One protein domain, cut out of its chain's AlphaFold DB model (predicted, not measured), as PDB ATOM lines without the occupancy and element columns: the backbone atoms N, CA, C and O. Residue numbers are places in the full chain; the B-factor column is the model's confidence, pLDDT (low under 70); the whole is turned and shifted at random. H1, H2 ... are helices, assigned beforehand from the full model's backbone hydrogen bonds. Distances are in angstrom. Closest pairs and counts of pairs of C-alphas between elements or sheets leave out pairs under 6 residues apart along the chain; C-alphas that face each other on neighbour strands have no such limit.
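This is residues 311 to 339 and 347 to 396 of the 409 residues of an uncharacterized protein of viral metagenome (UniProt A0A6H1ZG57). What shape do these atoms make? Three helices, H1, H2 and H3, sit in a loose triangle on one side of the domain, and the long unnamed stretch of residues 311 to 339 winds over the other side. H2, the longest helix, makes one edge of the triangle, and H3 is about perpendicular to it. What is it built of? The printed part has 79 residues with three named helices, in the order H1, H2, H3 along the chain, and no named strand; the class is all helix, although the helices hold 32 of the 79 residues, under half. How large is it? It is compact, with a radius of gyration of the C-alphas of 12.3 A and spans of 33 by 25 by 22 A.

How does the longest helix, H2, residues 367 to 381, stand to H3, residues 385 to 395? They touch and are about perpendicular, at 82 degrees. Their closest C-alphas are those of Leu 374 and Pro 385, 5.4 A apart, and H2 touches H3 with residues 374 to 378 alone. Where is H1, residues 359 to 364? It is close to H2 but not clearly touching: the closest C-alphas, those of Trp 362 and Gln 370, are 7.1 A apart, and the two run opposite ways at a steep tilt of 51 degrees. It is also close to H3 but not clearly touching, with the closest C-alphas, those of Leu 359 and Phe 392, 7.4 A apart, at a steep tilt of 54 degrees, opposite ways. What do the backbones show? In H1, H2 and H3 every O i to N i+4 pair is within hydrogen-bond range.

Where does H2 run? From Pro 367, C-alpha at (-40.169, 7.969, 27.158), it goes 21.1 A to Thr 381. Where are the other two helices? H1 begins at Leu 359, C-alpha at (-37.466, 20.597, 22.260), and ends at Arg 364, 8.7 A on. H3 goes 15.0 A from Pro 385 to Thr 395, C-alpha at (-45.116, 26.894, 20.893).

How far does it reach? The two C-alphas farthest apart are those of Gln 339 and Thr 394, 35.7 A. Is the printed part cut? Residues 340 to 346 are not printed, and C-alphas 339 and 347 are 8.3 A apart across the cut. How are the helices linked? The links H1 to H2 and H2 to H3 are tight, with 2 and 3 residues between the helices; residues 347 to 358, before H1, hold no named element. How confident is the model? The mean pLDDT of the printed part is 84.1, and residues 326, 338 to 339 and 396 are under 70.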
ATOM      1  N   PRO A 311     -44.892  12.329  47.442       85.06
ATOM      2  CA  PRO A 311     -44.231  12.115  46.166       85.06
ATOM      3  C   PRO A 311     -42.855  12.776  46.193       85.06
ATOM      4  O   PRO A 311     -42.721  13.932  46.588       85.06
ATOM      5  N   ALA A 312     -41.834  12.054  45.745       88.69
ATOM      6  CA  ALA A 312     -40.476  12.573  45.659       88.69
ATOM      7  C   ALA A 312     -40.208  13.274  44.317       88.69
ATOM      8  O   ALA A 312     -40.736  12.882  43.272       88.69
ATOM      9  N   VAL A 313     -39.334  14.282  44.331       88.50
ATOM     10  CA  VAL A 313     -38.822  14.946  43.127       88.50
ATOM     11  C   VAL A 313     -38.078  13.934  42.259       88.50
ATOM     12  O   VAL A 313     -37.106  13.313  42.689       88.50
ATOM     13  N   GLN A 314     -38.535  13.780  41.017       88.69
ATOM     14  CA  GLN A 314     -37.940  12.869  40.041       88.69
ATOM     15  C   GLN A 314     -36.716  13.507  39.357       88.69
ATOM     16  O   GLN A 314     -36.697  14.726  39.161       88.69
ATOM     17  N   PRO A 315     -35.719  12.725  38.895       87.94
ATOM     18  CA  PRO A 315     -34.520  13.269  38.245       87.94
ATOM     19  C   PRO A 315     -34.791  14.166  37.024       87.94
ATOM     20  O   PRO A 315     -34.063  15.127  36.795       87.94
ATOM     21  N   TRP A 316     -35.857  13.896  36.256       88.12
ATOM     22  CA  TRP A 316     -36.254  14.722  35.103       88.12
ATOM     23  C   TRP A 316     -36.883  16.067  35.493       88.12
ATOM     24  O   TRP A 316     -36.942  16.975  34.666       88.12
ATOM     25  N   MET A 317     -37.357  16.213  36.735       89.06
ATOM     26  CA  MET A 317     -37.961  17.457  37.216       89.06
ATOM     27  C   MET A 317     -36.897  18.514  37.496       89.06
ATOM     28  O   MET A 317     -37.145  19.685  37.236       89.06
ATOM     29  N   LEU A 318     -35.716  18.108  37.978       88.81
ATOM     30  CA  LEU A 318     -34.644  19.002  38.433       88.81
ATOM     31  C   LEU A 318     -34.317  20.158  37.462       88.81
ATOM     32  O   LEU A 318     -34.435  21.308  37.880       88.81
ATOM     33  N   PRO A 319     -33.987  19.928  36.172       86.31
ATOM     34  CA  PRO A 319     -33.690  21.022  35.237       86.31
ATOM     35  C   PRO A 319     -34.930  21.815  34.789       86.31
ATOM     36  O   PRO A 319     -34.788  22.792  34.057       86.31
ATOM     37  N   LEU A 320     -36.135  21.397  35.188       87.69
ATOM     38  CA  LEU A 320     -37.396  22.077  34.894       87.69
ATOM     39  C   LEU A 320     -37.944  22.863  36.090       87.69
ATOM     40  O   LEU A 320     -38.851  23.680  35.901       87.69
ATOM     41  N   MET A 321     -37.442  22.631  37.307       86.75
ATOM     42  CA  MET A 321     -37.903  23.341  38.498       86.75
ATOM     43  C   MET A 321     -37.523  24.835  38.434       86.75
ATOM     44  O   MET A 321     -36.424  25.178  37.996       86.75
ATOM     45  N   PRO A 322     -38.403  25.748  38.887       84.38
ATOM     46  CA  PRO A 322     -38.058  27.157  39.062       84.38
ATOM     47  C   PRO A 322     -36.835  27.350  39.967       84.38
ATOM     48  O   PRO A 322     -36.657  26.608  40.931       84.38
ATOM     49  N   GLN A 323     -36.041  28.401  39.724       81.25
ATOM     50  CA  GLN A 323     -34.805  28.677  40.479       81.25
ATOM     51  C   GLN A 323     -35.004  28.779  42.003       81.25
ATOM     52  O   GLN A 323     -34.090  28.454  42.754       81.25
ATOM     53  N   GLN A 324     -36.201  29.145  42.476       82.75
ATOM     54  CA  GLN A 324     -36.550  29.147  43.907       82.75
ATOM     55  C   GLN A 324     -36.480  27.755  44.576       82.75
ATOM     56  O   GLN A 324     -36.490  27.667  45.799       82.75
ATOM     57  N   TYR A 325     -36.389  26.677  43.788       82.06
ATOM     58  CA  TYR A 325     -36.195  25.295  44.238       82.06
ATOM     59  C   TYR A 325     -34.861  24.692  43.755       82.06
ATOM     60  O   TYR A 325     -34.695  23.477  43.773       82.06
ATOM     61  N   ALA A 326     -33.887  25.506  43.328       68.94
ATOM     62  CA  ALA A 326     -32.614  25.014  42.780       68.94
ATOM     63  C   ALA A 326     -31.749  24.207  43.777       68.94
ATOM     64  O   ALA A 326     -30.796  23.554  43.364       68.94
ATOM     65  N   GLY A 327     -32.073  24.244  45.076       76.69
ATOM     66  CA  GLY A 327     -31.460  23.401  46.111       76.69
ATOM     67  C   GLY A 327     -32.164  22.059  46.357       76.69
ATOM     68  O   GLY A 327     -31.719  21.294  47.208       76.69
ATOM     69  N   THR A 328     -33.272  21.762  45.670       84.25
ATOM     70  CA  THR A 328     -33.987  20.489  45.831       84.25
ATOM     71  C   THR A 328     -33.274  19.374  45.062       84.25
ATOM     72  O   THR A 328     -32.946  19.535  43.890       84.25
ATOM     73  N   VAL A 329     -33.040  18.233  45.714       87.56
ATOM     74  CA  VAL A 329     -32.403  17.048  45.110       87.56
ATOM     75  C   VAL A 329     -33.443  16.015  44.674       87.56
ATOM     76  O   VAL A 329     -34.552  15.976  45.211       87.56
ATOM     77  N   ALA A 330     -33.096  15.147  43.719       86.25
ATOM     78  CA  ALA A 330     -33.942  13.999  43.398       86.25
ATOM     79  C   ALA A 330     -34.103  13.105  44.641       86.25
ATOM     80  O   ALA A 330     -33.145  12.896  45.383       86.25
ATOM     81  N   GLY A 331     -35.313  12.600  44.878       84.19
ATOM     82  CA  GLY A 331     -35.655  11.863  46.099       84.19
ATOM     83  C   GLY A 331     -36.149  12.731  47.265       84.19
ATOM     84  O   GLY A 331     -36.783  12.197  48.171       84.19
ATOM     85  N   ALA A 332     -35.942  14.055  47.250       87.25
ATOM     86  CA  ALA A 332     -36.541  14.943  48.250       87.25
ATOM     87  C   ALA A 332     -38.072  15.045  48.064       87.25
ATOM     88  O   ALA A 332     -38.533  14.960  46.922       87.25
ATOM     89  N   PRO A 333     -38.869  15.271  49.127       86.56
ATOM     90  CA  PRO A 333     -40.307  15.507  49.001       86.56
ATOM     91  C   PRO A 333     -40.627  16.654  48.039       86.56
ATOM     92  O   PRO A 333     -39.974  17.699  48.057       86.56
ATOM     93  N   LEU A 334     -41.641  16.461  47.197       86.69
ATOM     94  CA  LEU A 334     -42.072  17.424  46.190       86.69
ATOM     95  C   LEU A 334     -42.633  18.692  46.861       86.69
ATOM     96  O   LEU A 334     -43.689  18.622  47.496       86.69
ATOM     97  N   PRO A 335     -41.981  19.867  46.714       81.88
ATOM     98  CA  PRO A 335     -42.463  21.099  47.332       81.88
ATOM     99  C   PRO A 335     -43.891  21.415  46.885       81.88
ATOM    100  O   PRO A 335     -44.240  21.164  45.736       81.88
ATOM    101  N   GLY A 336     -44.728  21.957  47.769       78.75
ATOM    102  CA  GLY A 336     -46.130  22.266  47.455       78.75
ATOM    103  C   GLY A 336     -47.077  21.058  47.420       78.75
ATOM    104  O   GLY A 336     -48.284  21.259  47.493       78.75
ATOM    105  N   PHE A 337     -46.578  19.814  47.413       78.19
ATOM    106  CA  PHE A 337     -47.403  18.640  47.723       78.19
ATOM    107  C   PHE A 337     -47.521  18.486  49.244       78.19
ATOM    108  O   PHE A 337     -46.959  17.580  49.857       78.19
ATOM    109  N   GLN A 338     -48.227  19.421  49.877       66.38
ATOM    110  CA  GLN A 338     -48.634  19.253  51.265       66.38
ATOM    111  C   GLN A 338     -49.875  18.364  51.292       66.38
ATOM    112  O   GLN A 338     -50.913  18.695  50.720       66.38
ATOM    113  N   GLN A 339     -49.757  17.228  51.974       62.12
ATOM    114  CA  GLN A 339     -50.917  16.512  52.479       62.12
ATOM    115  C   GLN A 339     -51.644  17.486  53.411       62.12
ATOM    116  O   GLN A 339     -51.099  17.884  54.443       62.12
ATOM    117  N   SER A 347     -54.286  18.785  46.925       72.44
ATOM    118  CA  SER A 347     -54.647  19.662  45.812       72.44
ATOM    119  C   SER A 347     -53.548  19.675  44.752       72.44
ATOM    120  O   SER A 347     -52.563  20.405  44.856       72.44
ATOM    121  N   MET A 348     -53.740  18.898  43.686       81.50
ATOM    122  CA  MET A 348     -52.801  18.827  42.557       81.50
ATOM    123  C   MET A 348     -52.554  20.197  41.890       81.50
ATOM    124  O   MET A 348     -51.502  20.412  41.293       81.50
ATOM    125  N   ALA A 349     -53.470  21.160  42.042       80.50
ATOM    126  CA  ALA A 349     -53.302  22.532  41.556       80.50
ATOM    127  C   ALA A 349     -52.187  23.317  42.282       80.50
ATOM    128  O   ALA A 349     -51.632  24.258  41.712       80.50
ATOM    129  N   GLN A 350     -51.831  22.932  43.515       81.94
ATOM    130  CA  GLN A 350     -50.766  23.560  44.312       81.94
ATOM    131  C   GLN A 350     -49.356  23.057  43.946       81.94
ATOM    132  O   GLN A 350     -48.360  23.567  44.461       81.94
ATOM    133  N   LEU A 351     -49.256  22.095  43.020       84.81
ATOM    134  CA  LEU A 351     -47.982  21.608  42.500       84.81
ATOM    135  C   LEU A 351     -47.136  22.748  41.884       84.81
ATOM    136  O   LEU A 351     -47.685  23.635  41.216       84.81
ATOM    137  N   PRO A 352     -45.795  22.722  42.037       85.12
ATOM    138  CA  PRO A 352     -44.896  23.711  41.455       85.12
ATOM    139  C   PRO A 352     -45.099  23.902  39.948       85.12
ATOM    140  O   PRO A 352     -45.347  22.968  39.188       85.12
ATOM    141  N   ALA A 353     -44.958  25.136  39.467       87.62
ATOM    142  CA  ALA A 353     -44.946  25.379  38.031       87.62
ATOM    143  C   ALA A 353     -43.612  24.902  37.439       87.62
ATOM    144  O   ALA A 353     -42.637  25.647  37.451       87.62
ATOM    145  N   LEU A 354     -43.552  23.673  36.917       87.69
ATOM    146  CA  LEU A 354     -42.411  23.263  36.098       87.69
ATOM    147  C   LEU A 354     -42.350  24.121  34.832       87.69
ATOM    148  O   LEU A 354     -43.365  24.374  34.176       87.69
ATOM    149  N   THR A 355     -41.143  24.550  34.484       87.00
ATOM    150  CA  THR A 355     -40.873  25.209  33.210       87.00
ATOM    151  C   THR A 355     -41.106  24.238  32.050       87.00
ATOM    152  O   THR A 355     -40.976  23.019  32.184       87.00
ATOM    153  N   ASN A 356     -41.489  24.777  30.894       84.88
ATOM    154  CA  ASN A 356     -41.677  23.973  29.693       84.88
ATOM    155  C   ASN A 356     -40.307  23.448  29.212       84.88
ATOM    156  O   ASN A 356     -39.433  24.271  28.927       84.88
ATOM    157  N   PRO A 357     -40.083  22.127  29.075       84.06
ATOM    158  CA  PRO A 357     -38.864  21.600  28.471       84.06
ATOM    159  C   PRO A 357     -38.641  22.184  27.070       84.06
ATOM    160  O   PRO A 357     -39.579  22.325  26.283       84.06
ATOM    161  N   SER A 358     -37.387  22.509  26.745       85.12
ATOM    162  CA  SER A 358     -37.004  22.826  25.366       85.12
ATOM    163  C   SER A 358     -37.131  21.577  24.490       85.12
ATOM    164  O   SER A 358     -36.990  20.459  24.987       85.12
ATOM    165  N   LEU A 359     -37.335  21.738  23.177       82.94
ATOM    166  CA  LEU A 359     -37.466  20.597  22.260       82.94
ATOM    167  C   LEU A 359     -36.247  19.653  22.323       82.94
ATOM    168  O   LEU A 359     -36.401  18.434  22.332       82.94
ATOM    169  N   GLN A 360     -35.041  20.215  22.453       85.62
ATOM    170  CA  GLN A 360     -33.800  19.450  22.606       85.62
ATOM    171  C   GLN A 360     -33.743  18.669  23.927       85.62
ATOM    172  O   GLN A 360     -33.226  17.555  23.952       85.62
ATOM    173  N   TYR A 361     -34.249  19.238  25.026       87.25
ATOM    174  CA  TYR A 361     -34.294  18.538  26.309       87.25
ATOM    175  C   TYR A 361     -35.406  17.479  26.328       87.25
ATOM    176  O   TYR A 361     -35.167  16.361  26.774       87.25
ATOM    177  N   TRP A 362     -36.569  17.773  25.739       86.25
ATOM    178  CA  TRP A 362     -37.662  16.818  25.538       86.25
ATOM    179  C   TRP A 362     -37.209  15.570  24.768       86.25
ATOM    180  O   TRP A 362     -37.456  14.452  25.207       86.25
ATOM    181  N   GLN A 363     -36.466  15.746  23.671       87.38
ATOM    182  CA  GLN A 363     -35.884  14.642  22.894       87.38
ATOM    183  C   GLN A 363     -34.822  13.830  23.659       87.38
ATOM    184  O   GLN A 363     -34.551  12.692  23.286       87.38
ATOM    185  N   ARG A 364     -34.219  14.395  24.716       88.31
ATOM    186  CA  ARG A 364     -33.248  13.713  25.593       88.31
ATOM    187  C   ARG A 364     -33.890  13.067  26.824       88.31
ATOM    188  O   ARG A 364     -33.236  12.258  27.478       88.31
ATOM    189  N   MET A 365     -35.133  13.414  27.161       86.31
ATOM    190  CA  MET A 365     -35.895  12.695  28.182       86.31
ATOM    191  C   MET A 365     -36.149  11.256  27.732       86.31
ATOM    192  O   MET A 365     -36.420  10.996  26.560       86.31
ATOM    193  N   THR A 366     -36.148  10.321  28.680       89.56
ATOM    194  CA  THR A 366     -36.648   8.968  28.420       89.56
ATOM    195  C   THR A 366     -38.160   9.008  28.138       89.56
ATOM    196  O   THR A 366     -38.851   9.890  28.658       89.56
ATOM    197  N   PRO A 367     -38.722   8.040  27.388       87.19
ATOM    198  CA  PRO A 367     -40.169   7.969  27.158       87.19
ATOM    199  C   PRO A 367     -40.994   7.953  28.458       87.19
ATOM    200  O   PRO A 367     -42.044   8.585  28.536       87.19
ATOM    201  N   ALA A 368     -40.478   7.310  29.513       85.00
ATOM    202  CA  ALA A 368     -41.094   7.314  30.839       85.00
ATOM    203  C   ALA A 368     -41.108   8.715  31.483       85.00
ATOM    204  O   ALA A 368     -42.134   9.126  32.019       85.00
ATOM    205  N   ALA A 369     -40.012   9.479  31.386       86.00
ATOM    206  CA  ALA A 369     -39.950  10.854  31.884       86.00
ATOM    207  C   ALA A 369     -40.875  11.801  31.097       86.00
ATOM    208  O   ALA A 369     -41.529  12.655  31.695       86.00
ATOM    209  N   GLN A 370     -41.000  11.613  29.777       89.94
ATOM    210  CA  GLN A 370     -41.974  12.343  28.955       89.94
ATOM    211  C   GLN A 370     -43.410  12.067  29.431       89.94
ATOM    212  O   GLN A 370     -44.162  13.005  29.684       89.94
ATOM    213  N   GLN A 371     -43.786  10.799  29.630       87.62
ATOM    214  CA  GLN A 371     -45.115  10.426  30.135       87.62
ATOM    215  C   GLN A 371     -45.371  10.953  31.558       87.62
ATOM    216  O   GLN A 371     -46.445  11.496  31.820       87.62
ATOM    217  N   GLN A 372     -44.378  10.882  32.450       87.75
ATOM    218  CA  GLN A 372     -44.446  11.468  33.793       87.75
ATOM    219  C   GLN A 372     -44.631  12.996  33.755       87.75
ATOM    220  O   GLN A 372     -45.420  13.527  34.537       87.75
ATOM    221  N   PHE A 373     -43.982  13.704  32.822       90.00
ATOM    222  CA  PHE A 373     -44.181  15.142  32.611       90.00
ATOM    223  C   PHE A 373     -45.602  15.467  32.116       90.00
ATOM    224  O   PHE A 373     -46.224  16.416  32.603       90.00
ATOM    225  N   LEU A 374     -46.144  14.689  31.170       89.75
ATOM    226  CA  LEU A 374     -47.521  14.867  30.685       89.75
ATOM    227  C   LEU A 374     -48.538  14.633  31.810       89.75
ATOM    228  O   LEU A 374     -49.422  15.466  32.006       89.75
ATOM    229  N   GLY A 375     -48.363  13.564  32.591       86.94
ATOM    230  CA  GLY A 375     -49.185  13.277  33.769       86.94
ATOM    231  C   GLY A 375     -49.111  14.382  34.826       86.94
ATOM    232  O   GLY A 375     -50.141  14.817  35.336       86.94
ATOM    233  N   TYR A 376     -47.914  14.914  35.088       89.38
ATOM    234  CA  TYR A 376     -47.708  16.053  35.988       89.38
ATOM    235  C   TYR A 376     -48.474  17.302  35.531       89.38
ATOM    236  O   TYR A 376     -49.165  17.943  36.324       89.38
ATOM    237  N   ARG A 377     -48.386  17.644  34.237       88.25
ATOM    238  CA  ARG A 377     -49.141  18.759  33.643       88.25
ATOM    239  C   ARG A 377     -50.644  18.541  33.778       88.25
ATOM    240  O   ARG A 377     -51.333  19.441  34.241       88.25
ATOM    241  N   GLN A 378     -51.132  17.356  33.417       88.06
ATOM    242  CA  GLN A 378     -52.549  17.010  33.495       88.06
ATOM    243  C   GLN A 378     -53.077  17.094  34.932       88.06
ATOM    244  O   GLN A 378     -54.123  17.699  35.151       88.06
ATOM    245  N   ALA A 379     -52.337  16.571  35.914       84.75
ATOM    246  CA  ALA A 379     -52.694  16.674  37.327       84.75
ATOM    247  C   ALA A 379     -52.750  18.138  37.796       84.75
ATOM    248  O   ALA A 379     -53.691  18.534  38.480       84.75
ATOM    249  N   ARG A 380     -51.768  18.957  37.397       86.50
ATOM    250  CA  ARG A 380     -51.648  20.353  37.839       86.50
ATOM    251  C   ARG A 380     -52.634  21.317  37.171       86.50
ATOM    252  O   ARG A 380     -53.091  22.250  37.824       86.50
ATOM    253  N   THR A 381     -52.912  21.161  35.875       85.00
ATOM    254  CA  THR A 381     -53.682  22.145  35.080       85.00
ATOM    255  C   THR A 381     -54.958  21.588  34.449       85.00
ATOM    256  O   THR A 381     -55.618  22.307  33.703       85.00
ATOM    257  N   GLY A 382     -55.283  20.308  34.660       85.00
ATOM    258  CA  GLY A 382     -56.412  19.626  34.010       85.00
ATOM    259  C   GLY A 382     -56.280  19.479  32.487       85.00
ATOM    260  O   GLY A 382     -57.192  18.979  31.832       85.00
ATOM    261  N   SER A 383     -55.169  19.929  31.895       85.06
ATOM    262  CA  SER A 383     -54.969  19.949  30.444       85.06
ATOM    263  C   SER A 383     -54.652  18.553  29.918       85.06
ATOM    264  O   SER A 383     -53.858  17.833  30.523       85.06
ATOM    265  N   ARG A 384     -55.224  18.179  28.771       86.81
ATOM    266  CA  ARG A 384     -55.018  16.842  28.210       86.81
ATOM    267  C   ARG A 384     -53.556  16.631  27.763       86.81
ATOM    268  O   ARG A 384     -52.880  17.610  27.404       86.81
ATOM    269  N   PRO A 385     -53.041  15.386  27.771       85.62
ATOM    270  CA  PRO A 385     -51.705  15.075  27.263       85.62
ATOM    271  C   PRO A 385     -51.501  15.524  25.809       85.62
ATOM    272  O   PRO A 385     -50.448  16.067  25.481       85.62
ATOM    273  N   GLU A 386     -52.524  15.379  24.965       88.81
ATOM    274  CA  GLU A 386     -52.501  15.730  23.541       88.81
ATOM    275  C   GLU A 386     -52.379  17.246  23.344       88.81
ATOM    276  O   GLU A 386     -51.503  17.699  22.609       88.81
ATOM    277  N   ASP A 387     -53.172  18.041  24.074       86.75
ATOM    278  CA  ASP A 387     -53.077  19.512  24.072       86.75
ATOM    279  C   ASP A 387     -51.692  19.980  24.528       86.75
ATOM    280  O   ASP A 387     -51.148  20.976  24.046       86.75
ATOM    281  N   THR A 388     -51.107  19.264  25.491       85.62
ATOM    282  CA  THR A 388     -49.766  19.545  25.998       85.62
ATOM    283  C   THR A 388     -48.695  19.231  24.955       85.62
ATOM    284  O   THR A 388     -47.845  20.085  24.708       85.62
ATOM    285  N   LEU A 389     -48.758  18.066  24.305       85.62
ATOM    286  CA  LEU A 389     -47.856  17.678  23.216       85.62
ATOM    287  C   LEU A 389     -47.961  18.628  22.018       85.62
ATOM    288  O   LEU A 389     -46.936  19.094  21.519       85.62
ATOM    289  N   TRP A 390     -49.179  18.980  21.603       85.62
ATOM    290  CA  TRP A 390     -49.416  19.938  20.526       85.62
ATOM    291  C   TRP A 390     -48.802  21.306  20.851       85.62
ATOM    292  O   TRP A 390     -48.092  21.869  20.022       85.62
ATOM    293  N   ARG A 391     -48.970  21.810  22.084       80.00
ATOM    294  CA  ARG A 391     -48.323  23.057  22.540       80.00
ATOM    295  C   ARG A 391     -46.793  22.971  22.537       80.00
ATOM    296  O   ARG A 391     -46.141  23.967  22.242       80.00
ATOM    297  N   PHE A 392     -46.188  21.812  22.811       77.31
ATOM    298  CA  PHE A 392     -44.737  21.661  22.635       77.31
ATOM    299  C   PHE A 392     -44.324  21.734  21.166       77.31
ATOM    300  O   PHE A 392     -43.355  22.413  20.845       77.31
ATOM    301  N   GLN A 393     -45.071  21.088  20.272       78.56
ATOM    302  CA  GLN A 393     -44.768  21.094  18.840       78.56
ATOM    303  C   GLN A 393     -44.963  22.475  18.193       78.56
ATOM    304  O   GLN A 393     -44.216  22.823  17.283       78.56
ATOM    305  N   THR A 394     -45.932  23.273  18.658       78.50
ATOM    306  CA  THR A 394     -46.280  24.568  18.045       78.50
ATOM    307  C   THR A 394     -45.716  25.791  18.760       78.50
ATOM    308  O   THR A 394     -45.524  26.821  18.120       78.50
ATOM    309  N   THR A 395     -45.469  25.719  20.073       70.06
ATOM    310  CA  THR A 395     -45.116  26.894  20.893       70.06
ATOM    311  C   THR A 395     -43.756  26.810  21.590       70.06
ATOM    312  O   THR A 395     -43.333  27.812  22.165       70.06
ATOM    313  N   ALA A 396     -43.042  25.677  21.552       61.09
ATOM    314  CA  ALA A 396     -41.692  25.599  22.116       61.09
ATOM    315  C   ALA A 396     -40.671  26.271  21.170       61.09
ATOM    316  O   ALA A 396     -40.455  25.780  20.059       61.09
TER     317      ALA A 396